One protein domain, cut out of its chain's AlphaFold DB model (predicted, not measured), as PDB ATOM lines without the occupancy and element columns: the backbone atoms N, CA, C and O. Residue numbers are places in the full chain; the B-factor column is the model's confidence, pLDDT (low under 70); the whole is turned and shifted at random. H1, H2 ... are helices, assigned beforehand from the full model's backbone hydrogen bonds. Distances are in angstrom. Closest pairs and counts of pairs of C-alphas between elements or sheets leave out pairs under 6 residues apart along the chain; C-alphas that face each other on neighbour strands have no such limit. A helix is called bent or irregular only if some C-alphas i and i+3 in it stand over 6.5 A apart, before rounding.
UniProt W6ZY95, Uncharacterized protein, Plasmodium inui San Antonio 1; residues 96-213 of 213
ATOM      1  N   ASN A  96     -24.994  69.988  -4.074       56.84
ATOM      2  CA  ASN A  96     -24.864  71.368  -4.569       56.84
ATOM      3  C   ASN A  96     -23.654  72.057  -3.924       56.84
ATOM      4  O   ASN A  96     -22.893  72.711  -4.632       56.84
ATOM      5  N   ASP A  97     -23.434  71.835  -2.618       62.22
ATOM      6  CA  ASP A  97     -22.253  72.326  -1.898       62.22
ATOM      7  C   ASP A  97     -20.967  71.905  -2.616       62.22
ATOM      8  O   ASP A  97     -20.038  72.695  -2.713       62.22
ATOM      9  N   LEU A  98     -20.885  70.670  -3.131       70.25
ATOM     10  CA  LEU A  98     -19.653  70.179  -3.752       70.25
ATOM     11  C   LEU A  98     -19.315  70.941  -5.043       70.25
ATOM     12  O   LEU A  98     -18.175  71.369  -5.211       70.25
ATOM     13  N   ASP A  99     -20.305  71.147  -5.916       74.50
ATOM     14  CA  ASP A  99     -20.138  71.901  -7.165       74.50
ATOM     15  C   ASP A  99     -19.869  73.397  -6.881       74.50
ATOM     16  O   ASP A  99     -19.053  74.022  -7.566       74.50
ATOM     17  N   GLU A 100     -20.495  73.974  -5.845       81.00
ATOM     18  CA  GLU A 100     -20.275  75.364  -5.413       81.00
ATOM     19  C   GLU A 100     -18.882  75.561  -4.783       81.00
ATOM     20  O   GLU A 100     -18.169  76.504  -5.140       81.00
ATOM     21  N   ILE A 101     -18.433  74.627  -3.938       86.62
ATOM     22  CA  ILE A 101     -17.081  74.591  -3.358       86.62
ATOM     23  C   ILE A 101     -16.028  74.405  -4.460       86.62
ATOM     24  O   ILE A 101     -15.011  75.106  -4.461       86.62
ATOM     25  N   GLU A 102     -16.222  73.491  -5.415       88.69
ATOM     26  CA  GLU A 102     -15.289  73.319  -6.538       88.69
ATOM     27  C   GLU A 102     -15.226  74.573  -7.428       88.69
ATOM     28  O   GLU A 102     -14.135  74.975  -7.851       88.69
ATOM     29  N   PHE A 103     -16.356  75.252  -7.651       88.00
ATOM     30  CA  PHE A 103     -16.392  76.520  -8.378       88.00
ATOM     31  C   PHE A 103     -15.688  77.661  -7.629       88.00
ATOM     32  O   PHE A 103     -14.864  78.365  -8.223       88.00
ATOM     33  N   HIS A 104     -15.927  77.806  -6.322       88.00
ATOM     34  CA  HIS A 104     -15.237  78.790  -5.487       88.00
ATOM     35  C   HIS A 104     -13.717  78.553  -5.478       88.00
ATOM     36  O   HIS A 104     -12.928  79.483  -5.674       88.00
ATOM     37  N   ASN A 105     -13.293  77.291  -5.349       91.69
ATOM     38  CA  ASN A 105     -11.885  76.898  -5.432       91.69
ATOM     39  C   ASN A 105     -11.260  77.205  -6.804       91.69
ATOM     40  O   ASN A 105     -10.087  77.591  -6.866       91.69
ATOM     41  N   LEU A 106     -12.013  77.070  -7.904       89.31
ATOM     42  CA  LEU A 106     -11.546  77.482  -9.230       89.31
ATOM     43  C   LEU A 106     -11.334  79.000  -9.300       89.31
ATOM     44  O   LEU A 106     -10.255  79.420  -9.716       89.31
ATOM     45  N   ILE A 107     -12.312  79.809  -8.873       89.19
ATOM     46  CA  ILE A 107     -12.188  81.279  -8.863       89.19
ATOM     47  C   ILE A 107     -10.970  81.704  -8.039       89.19
ATOM     48  O   ILE A 107     -10.126  82.451  -8.532       89.19
ATOM     49  N   ASN A 108     -10.840  81.194  -6.811       90.81
ATOM     50  CA  ASN A 108      -9.734  81.544  -5.921       90.81
ATOM     51  C   ASN A 108      -8.371  81.199  -6.552       90.81
ATOM     52  O   ASN A 108      -7.479  82.043  -6.624       90.81
ATOM     53  N   ARG A 109      -8.230  79.989  -7.113       94.19
ATOM     54  CA  ARG A 109      -7.005  79.567  -7.810       94.19
ATOM     55  C   ARG A 109      -6.685  80.440  -9.027       94.19
ATOM     56  O   ARG A 109      -5.518  80.765  -9.228       94.19
ATOM     57  N   VAL A 110      -7.681  80.827  -9.824       90.31
ATOM     58  CA  VAL A 110      -7.462  81.708 -10.985       90.31
ATOM     59  C   VAL A 110      -7.058  83.113 -10.540       90.31
ATOM     60  O   VAL A 110      -6.123  83.663 -11.115       90.31
ATOM     61  N   ASN A 111      -7.670  83.658  -9.487       89.19
ATOM     62  CA  ASN A 111      -7.305  84.964  -8.931       89.19
ATOM     63  C   ASN A 111      -5.870  84.977  -8.379       89.19
ATOM     64  O   ASN A 111      -5.123  85.916  -8.645       89.19
ATOM     65  N   ILE A 112      -5.457  83.925  -7.661       92.19
ATOM     66  CA  ILE A 112      -4.075  83.770  -7.179       92.19
ATOM     67  C   ILE A 112      -3.101  83.749  -8.365       92.19
ATOM     68  O   ILE A 112      -2.181  84.562  -8.409       92.19
ATOM     69  N   LEU A 113      -3.337  82.887  -9.362       93.50
ATOM     70  CA  LEU A 113      -2.465  82.765 -10.537       93.50
ATOM     71  C   LEU A 113      -2.425  84.040 -11.395       93.50
ATOM     72  O   LEU A 113      -1.379  84.361 -11.956       93.50
ATOM     73  N   TRP A 114      -3.539  84.769 -11.499       94.25
ATOM     74  CA  TRP A 114      -3.604  86.063 -12.179       94.25
ATOM     75  C   TRP A 114      -2.741  87.107 -11.467       94.25
ATOM     76  O   TRP A 114      -1.878  87.722 -12.094       94.25
ATOM     77  N   ASN A 115      -2.918  87.254 -10.151       92.75
ATOM     78  CA  ASN A 115      -2.159  88.208  -9.346       92.75
ATOM     79  C   ASN A 115      -0.656  87.890  -9.366       92.75
ATOM     80  O   ASN A 115       0.151  88.786  -9.603       92.75
ATOM     81  N   GLU A 116      -0.276  86.617  -9.201       94.12
ATOM     82  CA  GLU A 116       1.118  86.170  -9.310       94.12
ATOM     83  C   GLU A 116       1.705  86.450 -10.704       94.12
ATOM     84  O   GLU A 116       2.851  86.889 -10.813       94.12
ATOM     85  N   ALA A 117       0.946  86.228 -11.783       94.12
ATOM     86  CA  ALA A 117       1.408  86.511 -13.142       94.12
ATOM     87  C   ALA A 117       1.659  88.013 -13.355       94.12
ATOM     88  O   ALA A 117       2.750  88.390 -13.782       94.12
ATOM     89  N   VAL A 118       0.694  88.871 -12.999       94.06
ATOM     90  CA  VAL A 118       0.812  90.332 -13.147       94.06
ATOM     91  C   VAL A 118       1.948  90.892 -12.285       94.06
ATOM     92  O   VAL A 118       2.754  91.685 -12.773       94.06
ATOM     93  N   GLU A 119       2.088  90.444 -11.034       93.75
ATOM     94  CA  GLU A 119       3.170  90.891 -10.147       93.75
ATOM     95  C   GLU A 119       4.558  90.498 -10.694       93.75
ATOM     96  O   GLU A 119       5.503  91.293 -10.651       93.75
ATOM     97  N   ASN A 120       4.691  89.291 -11.255       96.06
ATOM     98  CA  ASN A 120       5.929  88.846 -11.896       96.06
ATOM     99  C   ASN A 120       6.240  89.651 -13.168       96.06
ATOM    100  O   ASN A 120       7.386  90.066 -13.346       96.06
ATOM    101  N   MET A 121       5.234  89.949 -13.999       97.19
ATOM    102  CA  MET A 121       5.388  90.796 -15.191       97.19
ATOM    103  C   MET A 121       5.845  92.210 -14.831       97.19
ATOM    104  O   MET A 121       6.750  92.735 -15.471       97.19
ATOM    105  N   ILE A 122       5.295  92.811 -13.770       96.38
ATOM    106  CA  ILE A 122       5.734  94.128 -13.279       96.38
ATOM    107  C   ILE A 122       7.213  94.090 -12.870       96.38
ATOM    108  O   ILE A 122       7.999  94.943 -13.289       96.38
ATOM    109  N   LYS A 123       7.621  93.086 -12.082       96.56
ATOM    110  CA  LYS A 123       9.019  92.922 -11.637       96.56
ATOM    111  C   LYS A 123       9.974  92.718 -12.816       96.56
ATOM    112  O   LYS A 123      11.047  93.329 -12.851       96.56
ATOM    113  N   GLU A 124       9.592  91.880 -13.778       97.75
ATOM    114  CA  GLU A 124      10.375  91.624 -14.988       97.75
ATOM    115  C   GLU A 124      10.461  92.878 -15.867       97.75
ATOM    116  O   GLU A 124      11.557  93.235 -16.287       97.75
ATOM    117  N   TYR A 125       9.360  93.612 -16.053       97.88
ATOM    118  CA  TYR A 125       9.316  94.854 -16.828       97.88
ATOM    119  C   TYR A 125      10.200  95.959 -16.243       97.88
ATOM    120  O   TYR A 125      11.006  96.561 -16.958       97.88
ATOM    121  N   VAL A 126      10.112  96.209 -14.932       96.75
ATOM    122  CA  VAL A 126      10.973  97.193 -14.252       96.75
ATOM    123  C   VAL A 126      12.445  96.803 -14.413       96.75
ATOM    124  O   VAL A 126      13.248  97.618 -14.863       96.75
ATOM    125  N   THR A 127      12.782  95.532 -14.174       97.69
ATOM    126  CA  THR A 127      14.150  95.013 -14.351       97.69
ATOM    127  C   THR A 127      14.633  95.146 -15.803       97.69
ATOM    128  O   THR A 127      15.768  95.550 -16.055       97.69
ATOM    129  N   TYR A 128      13.779  94.823 -16.776       97.81
ATOM    130  CA  TYR A 128      14.076  94.891 -18.205       97.81
ATOM    131  C   TYR A 128      14.364  96.324 -18.663       97.81
ATOM    132  O   TYR A 128      15.341  96.572 -19.370       97.81
ATOM    133  N   THR A 129      13.527  97.268 -18.242       96.00
ATOM    134  CA  THR A 129      13.614  98.682 -18.627       96.00
ATOM    135  C   THR A 129      14.772  99.402 -17.925       96.00
ATOM    136  O   THR A 129      15.476 100.175 -18.576       96.00
ATOM    137  N   ASP A 130      15.059  99.081 -16.654       96.00
ATOM    138  CA  ASP A 130      16.249  99.566 -15.929       96.00
ATOM    139  C   ASP A 130      17.551  99.114 -16.622       96.00
ATOM    140  O   ASP A 130      18.459  99.921 -16.853       96.00
ATOM    141  N   ASN A 131      17.625  97.836 -17.024       97.25
ATOM    142  CA  ASN A 131      18.776  97.260 -17.735       97.25
ATOM    143  C   ASN A 131      19.021  97.896 -19.115       97.25
ATOM    144  O   ASN A 131      20.160  97.921 -19.579       97.25
ATOM    145  N   HIS A 132      17.975  98.420 -19.759       94.81
ATOM    146  CA  HIS A 132      18.060  99.141 -21.034       94.81
ATOM    147  C   HIS A 132      18.134 100.668 -20.880       94.81
ATOM    148  O   HIS A 132      18.183 101.380 -21.883       94.81
ATOM    149  N   HIS A 133      18.172 101.162 -19.637       95.06
ATOM    150  CA  HIS A 133      18.252 102.583 -19.287       95.06
ATOM    151  C   HIS A 133      17.116 103.424 -19.896       95.06
ATOM    152  O   HIS A 133      17.324 104.569 -20.298       95.06
ATOM    153  N   MET A 134      15.919 102.839 -19.965       94.69
ATOM    154  CA  MET A 134      14.715 103.512 -20.448       94.69
ATOM    155  C   MET A 134      14.248 104.562 -19.435       94.69
ATOM    156  O   MET A 134      14.305 104.348 -18.222       94.69
ATOM    157  N   GLU A 135      13.777 105.708 -19.921       94.12
ATOM    158  CA  GLU A 135      13.311 106.798 -19.060       94.12
ATOM    159  C   GLU A 135      12.061 106.390 -18.264       94.12
ATOM    160  O   GLU A 135      11.121 105.822 -18.818       94.12
ATOM    161  N   ILE A 136      12.028 106.710 -16.961       93.06
ATOM    162  CA  ILE A 136      10.919 106.321 -16.068       93.06
ATOM    163  C   ILE A 136       9.546 106.794 -16.594       93.06
ATOM    164  O   ILE A 136       8.637 105.968 -16.619       93.06
ATOM    165  N   PRO A 137       9.362 108.053 -17.052       92.31
ATOM    166  CA  PRO A 137       8.088 108.479 -17.634       92.31
ATOM    167  C   PRO A 137       7.701 107.655 -18.867       92.31
ATOM    168  O   PRO A 137       6.577 107.169 -18.941       92.31
ATOM    169  N   TRP A 138       8.653 107.422 -19.776       93.75
ATOM    170  CA  TRP A 138       8.426 106.719 -21.039       93.75
ATOM    171  C   TRP A 138       8.036 105.248 -20.832       93.75
ATOM    172  O   TRP A 138       7.065 104.771 -21.412       93.75
ATOM    173  N   ARG A 139       8.727 104.520 -19.940       92.31
ATOM    174  CA  ARG A 139       8.339 103.131 -19.629       92.31
ATOM    175  C   ARG A 139       6.989 103.044 -18.915       92.31
ATOM    176  O   ARG A 139       6.241 102.096 -19.128       92.31
ATOM    177  N   ASN A 140       6.668 104.019 -18.063       91.62
ATOM    178  CA  ASN A 140       5.381 104.040 -17.373       91.62
ATOM    179  C   ASN A 140       4.250 104.261 -18.387       91.62
ATOM    180  O   ASN A 140       3.230 103.588 -18.311       91.62
ATOM    181  N   GLU A 141       4.458 105.147 -19.363       90.19
ATOM    182  CA  GLU A 141       3.529 105.370 -20.471       90.19
ATOM    183  C   GLU A 141       3.334 104.104 -21.316       90.19
ATOM    184  O   GLU A 141       2.196 103.687 -21.515       90.19
ATOM    185  N   MET A 142       4.415 103.427 -21.726       91.06
ATOM    186  CA  MET A 142       4.330 102.168 -22.482       91.06
ATOM    187  C   MET A 142       3.605 101.050 -21.718       91.06
ATOM    188  O   MET A 142       2.857 100.278 -22.322       91.06
ATOM    189  N   TRP A 143       3.796 100.954 -20.398       94.56
ATOM    190  CA  TRP A 143       3.030 100.025 -19.566       94.56
ATOM    191  C   TRP A 143       1.541 100.392 -19.558       94.56
ATOM    192  O   TRP A 143       0.714  99.582 -19.969       94.56
ATOM    193  N   THR A 144       1.195 101.614 -19.142       88.81
ATOM    194  CA  THR A 144      -0.200 102.042 -18.944       88.81
ATOM    195  C   THR A 144      -0.994 102.113 -20.251       88.81
ATOM    196  O   THR A 144      -2.160 101.725 -20.295       88.81
ATOM    197  N   GLN A 145      -0.396 102.597 -21.344       86.06
ATOM    198  CA  GLN A 145      -1.124 102.823 -22.597       86.06
ATOM    199  C   GLN A 145      -1.357 101.553 -23.420       86.06
ATOM    200  O   GLN A 145      -2.331 101.528 -24.179       86.06
ATOM    201  N   ALA A 146      -0.509 100.528 -23.269       87.75
ATOM    202  CA  ALA A 146      -0.582  99.288 -24.045       87.75
ATOM    203  C   ALA A 146      -0.805  98.044 -23.171       87.75
ATOM    204  O   ALA A 146      -1.804  97.344 -23.340       87.75
ATOM    205  N   TRP A 147       0.105  97.751 -22.236       93.56
ATOM    206  CA  TRP A 147       0.065  96.485 -21.495       93.56
ATOM    207  C   TRP A 147      -1.042  96.431 -20.442       93.56
ATOM    208  O   TRP A 147      -1.728  95.418 -20.339       93.56
ATOM    209  N   ASP A 148      -1.271  97.519 -19.711       89.50
ATOM    210  CA  ASP A 148      -2.297  97.582 -18.665       89.50
ATOM    211  C   ASP A 148      -3.705  97.396 -19.261       89.50
ATOM    212  O   ASP A 148      -4.447  96.512 -18.837       89.50
ATOM    213  N   LYS A 149      -4.016  98.092 -20.366       88.50
ATOM    214  CA  LYS A 149      -5.262  97.897 -21.139       88.50
ATOM    215  C   LYS A 149      -5.420  96.464 -21.670       88.50
ATOM    216  O   LYS A 149      -6.530  95.931 -21.717       88.50
ATOM    217  N   TYR A 150      -4.322  95.818 -22.073       91.44
ATOM    218  CA  TYR A 150      -4.351  94.411 -22.480       91.44
ATOM    219  C   TYR A 150      -4.668  93.487 -21.291       91.44
ATOM    220  O   TYR A 150      -5.514  92.596 -21.416       91.44
ATOM    221  N   LEU A 151      -4.065  93.728 -20.121       92.69
ATOM    222  CA  LEU A 151      -4.377  92.998 -18.889       92.69
ATOM    223  C   LEU A 151      -5.838  93.198 -18.458       92.69
ATOM    224  O   LEU A 151      -6.501  92.213 -18.129       92.69
ATOM    225  N   GLU A 152      -6.374  94.421 -18.525       90.31
ATOM    226  CA  GLU A 152      -7.793  94.706 -18.265       90.31
ATOM    227  C   GLU A 152      -8.717  93.885 -19.176       90.31
ATOM    228  O   GLU A 152      -9.668  93.261 -18.694       90.31
ATOM    229  N   SER A 153      -8.414  93.817 -20.479       89.69
ATOM    230  CA  SER A 153      -9.195  93.023 -21.436       89.69
ATOM    231  C   SER A 153      -9.188  91.531 -21.093       89.69
ATOM    232  O   SER A 153     -10.234  90.881 -21.164       89.69
ATOM    233  N   ILE A 154      -8.038  90.968 -20.708       90.81
ATOM    234  CA  ILE A 154      -7.958  89.546 -20.345       90.81
ATOM    235  C   ILE A 154      -8.637  89.280 -18.998       90.81
ATOM    236  O   ILE A 154      -9.317  88.265 -18.851       90.81
ATOM    237  N   HIS A 155      -8.527  90.194 -18.034       89.38
ATOM    238  CA  HIS A 155      -9.244  90.099 -16.765       89.38
ATOM    239  C   HIS A 155     -10.769  90.167 -16.966       89.38
ATOM    240  O   HIS A 155     -11.515  89.422 -16.323       89.38
ATOM    241  N   ALA A 156     -11.253  90.993 -17.898       87.19
ATOM    242  CA  ALA A 156     -12.663  91.036 -18.279       87.19
ATOM    243  C   ALA A 156     -13.130  89.715 -18.921       87.19
ATOM    244  O   ALA A 156     -14.181  89.191 -18.541       87.19
ATOM    245  N   ASP A 157     -12.342  89.132 -19.832       84.94
ATOM    246  CA  ASP A 157     -12.643  87.823 -20.426       84.94
ATOM    247  C   ASP A 157     -12.605  86.688 -19.386       84.94
ATOM    248  O   ASP A 157     -13.515  85.858 -19.359       84.94
ATOM    249  N   LEU A 158     -11.619  86.669 -18.478       85.94
ATOM    250  CA  LEU A 158     -11.555  85.712 -17.363       85.94
ATOM    251  C   LEU A 158     -12.832  85.765 -16.517       85.94
ATOM    252  O   LEU A 158     -13.492  84.741 -16.339       85.94
ATOM    253  N   ASN A 159     -13.229  86.956 -16.060       86.00
ATOM    254  CA  ASN A 159     -14.449  87.135 -15.272       86.00
ATOM    255  C   ASN A 159     -15.708  86.715 -16.042       86.00
ATOM    256  O   ASN A 159     -16.591  86.068 -15.479       86.00
ATOM    257  N   LYS A 160     -15.788  87.030 -17.335       87.25
ATOM    258  CA  LYS A 160     -16.906  86.636 -18.198       87.25
ATOM    259  C   LYS A 160     -17.021  85.116 -18.346       87.25
ATOM    260  O   LYS A 160     -18.118  84.592 -18.200       87.25
ATOM    261  N   PHE A 161     -15.923  84.411 -18.620       82.88
ATOM    262  CA  PHE A 161     -15.956  82.958 -18.827       82.88
ATOM    263  C   PHE A 161     -16.082  82.163 -17.522       82.88
ATOM    264  O   PHE A 161     -16.708  81.105 -17.524       82.88
ATOM    265  N   LEU A 162     -15.536  82.655 -16.404       85.44
ATOM    266  CA  LEU A 162     -15.717  82.022 -15.092       85.44
ATOM    267  C   LEU A 162     -17.177  82.080 -14.621       85.44
ATOM    268  O   LEU A 162     -17.650  81.116 -14.029       85.44
ATOM    269  N   ASN A 163     -17.894  83.165 -14.916       85.56
ATOM    270  CA  ASN A 163     -19.290  83.363 -14.512       85.56
ATOM    271  C   ASN A 163     -20.315  82.964 -15.602       85.56
ATOM    272  O   ASN A 163     -21.476  83.360 -15.529       85.56
ATOM    273  N   ASP A 164     -19.912  82.204 -16.628       82.69
ATOM    274  CA  ASP A 164     -20.821  81.738 -17.684       82.69
ATOM    275  C   ASP A 164     -21.489  80.406 -17.298       82.69
ATOM    276  O   ASP A 164     -20.902  79.324 -17.411       82.69
ATOM    277  N   ASP A 165     -22.741  80.480 -16.845       87.50
ATOM    278  CA  ASP A 165     -23.593  79.345 -16.445       87.50
ATOM    279  C   ASP A 165     -23.937  78.361 -17.571       87.50
ATOM    280  O   ASP A 165     -24.453  77.275 -17.303       87.50
ATOM    281  N   SER A 166     -23.608  78.675 -18.828       88.56
ATOM    282  CA  SER A 166     -23.693  77.709 -19.928       88.56
ATOM    283  C   SER A 166     -22.465  76.793 -20.039       88.56
ATOM    284  O   SER A 166     -22.523  75.772 -20.734       88.56
ATOM    285  N   LEU A 167     -21.359  77.119 -19.356       81.31
ATOM    286  CA  LEU A 167     -20.100  76.374 -19.400       81.31
ATOM    287  C   LEU A 167     -19.937  75.448 -18.190       81.31
ATOM    288  O   LEU A 167     -20.084  75.868 -17.045       81.31
ATOM    289  N   SER A 168     -19.523  74.199 -18.435       87.62
ATOM    290  CA  SER A 168     -19.110  73.290 -17.359       87.62
ATOM    291  C   SER A 168     -17.847  73.782 -16.650       87.62
ATOM    292  O   SER A 168     -16.978  74.389 -17.281       87.62
ATOM    293  N   LEU A 169     -17.686  73.431 -15.369       87.31
ATOM    294  CA  LEU A 169     -16.516  73.788 -14.557       87.31
ATOM    295  C   LEU A 169     -15.180  73.466 -15.255       87.31
ATOM    296  O   LEU A 169     -14.308  74.325 -15.360       87.31
ATOM    297  N   GLN A 170     -15.059  72.268 -15.838       86.19
ATOM    298  CA  GLN A 170     -13.880  71.862 -16.613       86.19
ATOM    299  C   GLN A 170     -13.633  72.766 -17.839       86.19
ATOM    300  O   GLN A 170     -12.488  73.019 -18.214       86.19
ATOM    301  N   THR A 171     -14.691  73.260 -18.491       85.38
ATOM    302  CA  THR A 171     -14.564  74.199 -19.618       85.38
ATOM    303  C   THR A 171     -14.072  75.559 -19.136       85.38
ATOM    304  O   THR A 171     -13.145  76.106 -19.733       85.38
ATOM    305  N   ARG A 172     -14.634  76.064 -18.028       86.94
ATOM    306  CA  ARG A 172     -14.205  77.312 -17.372       86.94
ATOM    307  C   ARG A 172     -12.721  77.252 -16.987       86.94
ATOM    308  O   ARG A 172     -11.958  78.140 -17.360       86.94
ATOM    309  N   GLU A 173     -12.288  76.163 -16.345       90.94
ATOM    310  CA  GLU A 173     -10.883  75.929 -15.981       90.94
ATOM    311  C   GLU A 173      -9.958  75.893 -17.206       90.94
ATOM    312  O   GLU A 173      -8.917  76.552 -17.221       90.94
ATOM    313  N   ASN A 174     -10.333  75.160 -18.259       87.12
ATOM    314  CA  ASN A 174      -9.538  75.097 -19.485       87.12
ATOM    315  C   ASN A 174      -9.393  76.475 -20.149       87.12
ATOM    316  O   ASN A 174      -8.315  76.800 -20.645       87.12
ATOM    317  N   ILE A 175     -10.447  77.297 -20.170       85.75
ATOM    318  CA  ILE A 175     -10.381  78.660 -20.718       85.75
ATOM    319  C   ILE A 175      -9.465  79.538 -19.859       85.75
ATOM    320  O   ILE A 175      -8.558  80.167 -20.407       85.75
ATOM    321  N   ALA A 176      -9.632  79.526 -18.534       87.12
ATOM    322  CA  ALA A 176      -8.809  80.321 -17.624       87.12
ATOM    323  C   ALA A 176      -7.315  79.965 -17.723       87.12
ATOM    324  O   ALA A 176      -6.479  80.853 -17.890       87.12
ATOM    325  N   ASN A 177      -6.978  78.670 -17.737       89.44
ATOM    326  CA  ASN A 177      -5.603  78.198 -17.922       89.44
ATOM    327  C   ASN A 177      -5.013  78.629 -19.279       89.44
ATOM    328  O   ASN A 177      -3.851  79.029 -19.346       89.44
ATOM    329  N   ASN A 178      -5.802  78.589 -20.360       88.62
ATOM    330  CA  ASN A 178      -5.358  79.037 -21.684       88.62
ATOM    331  C   ASN A 178      -5.126  80.556 -21.746       88.62
ATOM    332  O   ASN A 178      -4.173  80.991 -22.398       88.62
ATOM    333  N   LEU A 179      -5.964  81.358 -21.082       87.69
ATOM    334  CA  LEU A 179      -5.795  82.813 -20.992       87.69
ATOM    335  C   LEU A 179      -4.547  83.165 -20.173       87.69
ATOM    336  O   LEU A 179      -3.672  83.860 -20.685       87.69
ATOM    337  N   LEU A 180      -4.397  82.597 -18.970       90.88
ATOM    338  CA  LEU A 180      -3.212  82.776 -18.120       90.88
ATOM    339  C   LEU A 180      -1.913  82.379 -18.840       90.88
ATOM    340  O   LEU A 180      -0.925  83.113 -18.794       90.88
ATOM    341  N   TYR A 181      -1.907  81.250 -19.556       88.94
ATOM    342  CA  TYR A 181      -0.759  80.842 -20.369       88.94
ATOM    343  C   TYR A 181      -0.479  81.825 -21.517       88.94
ATOM    344  O   TYR A 181       0.673  82.190 -21.748       88.94
ATOM    345  N   SER A 182      -1.526  82.290 -22.209       85.44
ATOM    346  CA  SER A 182      -1.381  83.216 -23.339       85.44
ATOM    347  C   SER A 182      -0.790  84.558 -22.915       85.44
ATOM    348  O   SER A 182       0.127  85.023 -23.581       85.44
ATOM    349  N   VAL A 183      -1.228  85.140 -21.791       92.12
ATOM    350  CA  VAL A 183      -0.684  86.419 -21.286       92.12
ATOM    351  C   VAL A 183       0.805  86.304 -20.949       92.12
ATOM    352  O   VAL A 183       1.578  87.191 -21.296       92.12
ATOM    353  N   ASN A 184       1.244  85.187 -20.360       90.69
ATOM    354  CA  ASN A 184       2.664  84.936 -20.077       90.69
ATOM    355  C   ASN A 184       3.538  84.811 -21.341       90.69
ATOM    356  O   ASN A 184       4.730  85.123 -21.309       90.69
ATOM    357  N   ASP A 185       2.977  84.346 -22.459       89.19
ATOM    358  CA  ASP A 185       3.682  84.315 -23.745       89.19
ATOM    359  C   ASP A 185       3.612  85.656 -24.485       89.19
ATOM    360  O   ASP A 185       4.614  86.088 -25.054       89.19
ATOM    361  N   ASP A 186       2.458  86.324 -24.462       92.44
ATOM    362  CA  ASP A 186       2.240  87.615 -25.117       92.44
ATOM    363  C   ASP A 186       3.016  88.749 -24.390       92.44
ATOM    364  O   ASP A 186       3.453  89.697 -25.039       92.44
ATOM    365  N   PHE A 187       3.349  88.599 -23.097       96.75
ATOM    366  CA  PHE A 187       4.234  89.522 -22.363       96.75
ATOM    367  C   PHE A 187       5.653  89.604 -22.950       96.75
ATOM    368  O   PHE A 187       6.237  90.683 -23.027       96.75
ATOM    369  N   LYS A 188       6.201  88.488 -23.445       93.94
ATOM    370  CA  LYS A 188       7.527  88.474 -24.096       93.94
ATOM    371  C   LYS A 188       7.513  89.304 -25.381       93.94
ATOM    372  O   LYS A 188       8.456  90.040 -25.644       93.94
ATOM    373  N   TRP A 189       6.413  89.231 -26.135       91.31
ATOM    374  CA  TRP A 189       6.194  90.067 -27.316       91.31
ATOM    375  C   TRP A 189       6.054  91.546 -26.954       91.31
ATOM    376  O   TRP A 189       6.588  92.390 -27.665       91.31
ATOM    377  N   PHE A 190       5.395  91.868 -25.838       96.12
ATOM    378  CA  PHE A 190       5.348  93.239 -25.332       96.12
ATOM    379  C   PHE A 190       6.746  93.780 -24.984       96.12
ATOM    380  O   PHE A 190       7.064  94.900 -25.375       96.12
ATOM    381  N   LEU A 191       7.618  92.991 -24.342       96.25
ATOM    382  CA  LEU A 191       9.009  93.403 -24.086       96.25
ATOM    383  C   LEU A 191       9.792  93.680 -25.382       96.25
ATOM    384  O   LEU A 191      10.512  94.678 -25.453       96.25
ATOM    385  N   ASP A 192       9.622  92.844 -26.411       93.06
ATOM    386  CA  ASP A 192      10.242  93.057 -27.727       93.06
ATOM    387  C   ASP A 192       9.733  94.355 -28.395       93.06
ATOM    388  O   ASP A 192      10.541  95.143 -28.891       93.06
ATOM    389  N   ILE A 193       8.420  94.629 -28.343       92.06
ATOM    390  CA  ILE A 193       7.808  95.875 -28.852       92.06
ATOM    391  C   ILE A 193       8.366  97.097 -28.111       92.06
ATOM    392  O   ILE A 193       8.817  98.054 -28.737       92.06
ATOM    393  N   VAL A 194       8.403  97.054 -26.775       93.25
ATOM    394  CA  VAL A 194       8.947  98.140 -25.940       93.25
ATOM    395  C   VAL A 194      10.410  98.418 -26.282       93.25
ATOM    396  O   VAL A 194      10.839  99.570 -26.295       93.25
ATOM    397  N   LYS A 195      11.196  97.391 -26.608       93.56
ATOM    398  CA  LYS A 195      12.582  97.590 -27.034       93.56
ATOM    399  C   LYS A 195      12.696  98.228 -28.416       93.56
ATOM    400  O   LYS A 195      13.567  99.077 -28.602       93.56
ATOM    401  N   GLU A 196      11.838  97.835 -29.355       92.88
ATOM    402  CA  GLU A 196      11.802  98.409 -30.703       92.88
ATOM    403  C   GLU A 196      11.403  99.894 -30.671       92.88
ATOM    404  O   GLU A 196      12.081 100.722 -31.283       92.88
ATOM    405  N   GLU A 197      10.366 100.252 -29.907       91.62
ATOM    406  CA  GLU A 197       9.934 101.649 -29.754       91.62
ATOM    407  C   GLU A 197      10.975 102.511 -29.027       91.62
ATOM    408  O   GLU A 197      11.228 103.646 -29.436       91.62
ATOM    409  N   TRP A 198      11.670 101.968 -28.022       94.19
ATOM    410  CA  TRP A 198      12.767 102.690 -27.370       94.19
ATOM    411  C   TRP A 198      13.939 102.968 -28.324       94.19
ATOM    412  O   TRP A 198      14.506 104.063 -28.320       94.19
ATOM    413  N   ASP A 199      14.292 102.005 -29.182       92.00
ATOM    414  CA  ASP A 199      15.352 102.196 -30.178       92.00
ATOM    415  C   ASP A 199      14.960 103.243 -31.235       92.00
ATOM    416  O   ASP A 199      15.809 104.042 -31.647       92.00
ATOM    417  N   LYS A 200      13.680 103.292 -31.637       91.31
ATOM    418  CA  LYS A 200      13.133 104.345 -32.515       91.31
ATOM    419  C   LYS A 200      13.206 105.718 -31.851       91.31
ATOM    420  O   LYS A 200      13.700 106.659 -32.469       91.31
ATOM    421  N   GLU A 201      12.787 105.831 -30.593       89.00
ATOM    422  CA  GLU A 201      12.821 107.087 -29.834       89.00
ATOM    423  C   GLU A 201      14.256 107.630 -29.697       89.00
ATOM    424  O   GLU A 201      14.535 108.796 -29.992       89.00
ATOM    425  N   MET A 202      15.218 106.764 -29.366       91.12
ATOM    426  CA  MET A 202      16.636 107.138 -29.287       91.12
ATOM    427  C   MET A 202      17.240 107.508 -30.656       91.12
ATOM    428  O   MET A 202      18.070 108.424 -30.745       91.12
ATOM    429  N   ALA A 203      16.815 106.852 -31.741       90.69
ATOM    430  CA  ALA A 203      17.206 107.218 -33.105       90.69
ATOM    431  C   ALA A 203      16.639 108.589 -33.520       90.69
ATOM    432  O   ALA A 203      17.368 109.413 -34.074       90.69
ATOM    433  N   ASN A 204      15.378 108.877 -33.188       88.12
ATOM    434  CA  ASN A 204      14.736 110.163 -33.466       88.12
ATOM    435  C   ASN A 204      15.449 111.308 -32.729       88.12
ATOM    436  O   ASN A 204      15.874 112.283 -33.355       88.12
ATOM    437  N   ARG A 205      15.675 111.154 -31.416       86.19
ATOM    438  CA  ARG A 205      16.388 112.144 -30.586       86.19
ATOM    439  C   ARG A 205      17.804 112.426 -31.093       86.19
ATOM    440  O   ARG A 205      18.225 113.579 -31.118       86.19
ATOM    441  N   SER A 206      18.537 111.398 -31.523       79.38
ATOM    442  CA  SER A 206      19.897 111.570 -32.061       79.38
ATOM    443  C   SER A 206      19.926 112.142 -33.487       79.38
ATOM    444  O   SER A 206      20.868 112.860 -33.826       79.38
ATOM    445  N   GLY A 207      18.888 111.910 -34.297       64.56
ATOM    446  CA  GLY A 207      18.731 112.518 -35.621       64.56
ATOM    447  C   GLY A 207      18.489 114.031 -35.576       64.56
ATOM    448  O   GLY A 207      19.115 114.770 -36.336       64.56
ATOM    449  N   VAL A 208      17.649 114.503 -34.646       57.50
ATOM    450  CA  VAL A 208      17.310 115.935 -34.482       57.50
ATOM    451  C   VAL A 208      18.543 116.799 -34.175       57.50
ATOM    452  O   VAL A 208      18.664 117.913 -34.684       57.50
ATOM    453  N   VAL A 209      19.510 116.268 -33.419       52.81
ATOM    454  CA  VAL A 209      20.740 116.986 -33.018       52.81
ATOM    455  C   VAL A 209      21.673 117.297 -34.203       52.81
ATOM    456  O   VAL A 209      22.520 118.181 -34.102       52.81
ATOM    457  N   ILE A 210      21.534 116.611 -35.345       52.88
ATOM    458  CA  ILE A 210      22.417 116.799 -36.514       52.88
ATOM    459  C   ILE A 210      21.912 117.921 -37.445       52.88
ATOM    460  O   ILE A 210      22.677 118.437 -38.260       52.88
ATOM    461  N   THR A 211      20.646 118.335 -37.325       51.47
ATOM    462  CA  THR A 211      20.022 119.337 -38.212       51.47
ATOM    463  C   THR A 211      20.137 120.799 -37.758       51.47
ATOM    464  O   THR A 211      19.722 121.680 -38.507       51.47
ATOM    465  N   GLU A 212      20.727 121.082 -36.591       43.25
ATOM    466  CA  GLU A 212      20.962 122.451 -36.094       43.25
ATOM    467  C   GLU A 212      22.446 122.870 -36.184       43.25
ATOM    468  O   GLU A 212      23.155 122.906 -35.177       43.25
ATOM    469  N   VAL A 213      22.917 123.211 -37.398       39.28
ATOM    470  CA  VAL A 213      24.212 123.893 -37.654       39.28
ATOM    471  C   VAL A 213      24.081 124.920 -38.780       39.28
ATOM    472  O   VAL A 213      23.624 124.523 -39.876       39.28
TER     473      VAL A 213
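AT A GLANCE: This is residues 96 to 213 of the 213 residues of an uncharacterized protein of Plasmodium inui San Antonio 1 (UniProt W6ZY95). This is a slender rod of three long helices laid lengthwise, with H3, the longest, touching both others: H1 runs along H3 the same way, and the bent H2 folds back the opposite way, its arm H2b packed on the first part of H3 as a helical hairpin. The far end of H3 and the tail after it, residues 203 to 213, stick out from one end of the rod. The printed part has 118 residues with three named helices, in the order H1, H2, H3, and no named strand; the class is all helix, with 103 residues in the helices. The whole is loose, with a radius of gyration of the C-alphas of 19.6 A, and its C-alphas span 79 by 24 by 19 A.

IN THESE COORDINATES: Begin with H3, residues 169 to 208: find C-alpha 169 at (-16.516, 73.788, -14.557), and from there the helix runs 57.6 A to C-alpha 208 at (17.310, 115.935, -34.482). On the way, look near residue 187, where H3 has a kink of 25 degrees. Next find H1, residues 96 to 131, which starts from C-alpha 96 at (-24.864, 71.368, -4.569) and is 52.4 A long from first to last C-alpha. H2, residues 136 to 162, was assigned as one helix by its hydrogen bonds, but it is bent: C-alphas 145 and 148 are 6.7 A apart. Its first arm, H2a, holds residues 136 to 145 and is 14.1 A long; its second arm, H2b, holds residues 148 to 162 and is 20.9 A long; residues 146 and 147 belong to neither.

HOW THE PARTS SIT: H1, H2a, H2b and H3 form a bundle, a group of helices and arms set lengthwise together. Start again at H3 and look across to H1: the two touch, with the C-alphas of Phe 103 and Leu 169 the closest at 6.8 A, and they run the same way at a shallow tilt of 15 degrees. On H2b you will find that H3 touches it with residues 172 to 183 alone; the closest C-alphas, those of Leu 162 and Arg 172, are 5.4 A apart. H2b and H3 run opposite ways at a shallow tilt of 8 degrees and form a helical hairpin. H2a is close to H3 but not clearly touching it: the closest C-alphas are those of Met 142 and Val 194, 7.0 A apart, and the tilt is steep, 42 degrees, opposite ways. H2a is also close to H1 but not clearly touching, with the C-alphas of Thr 129 and Arg 139 the closest at 7.0 A; the tilt of 34 degrees is shallow, only just short of steep. H2b and H1 are close but not clearly touching, the closest C-alphas being those of Ile 107 and Leu 162 at 7.2 A, and they run opposite ways at a shallow tilt of 12 degrees. The two arms are near each other, at a shallow tilt of 34 degrees, only just short of steep. In the backbones of H1, H2a and H2b every O i to N i+4 pair is within hydrogen-bond range; in H3, 34 of 36 are.

THE WHOLE: The two C-alphas farthest apart are those of Asn 96 and Val 213, 79.1 A. Residues 203 to 213, of which 203 to 208 belong to H3, stand free; without them the body spans 60 by 20 by 19 A. The printed part has no cut, and it ends at residue 213, the chain's last. The link from H1 to H2 is tight, with 4 residues, and the link from H2 to H3 is short, with 6. The mean pLDDT of the printed part is 87.6; look for values under 70 at residues 96 to 97 and 207 to 213.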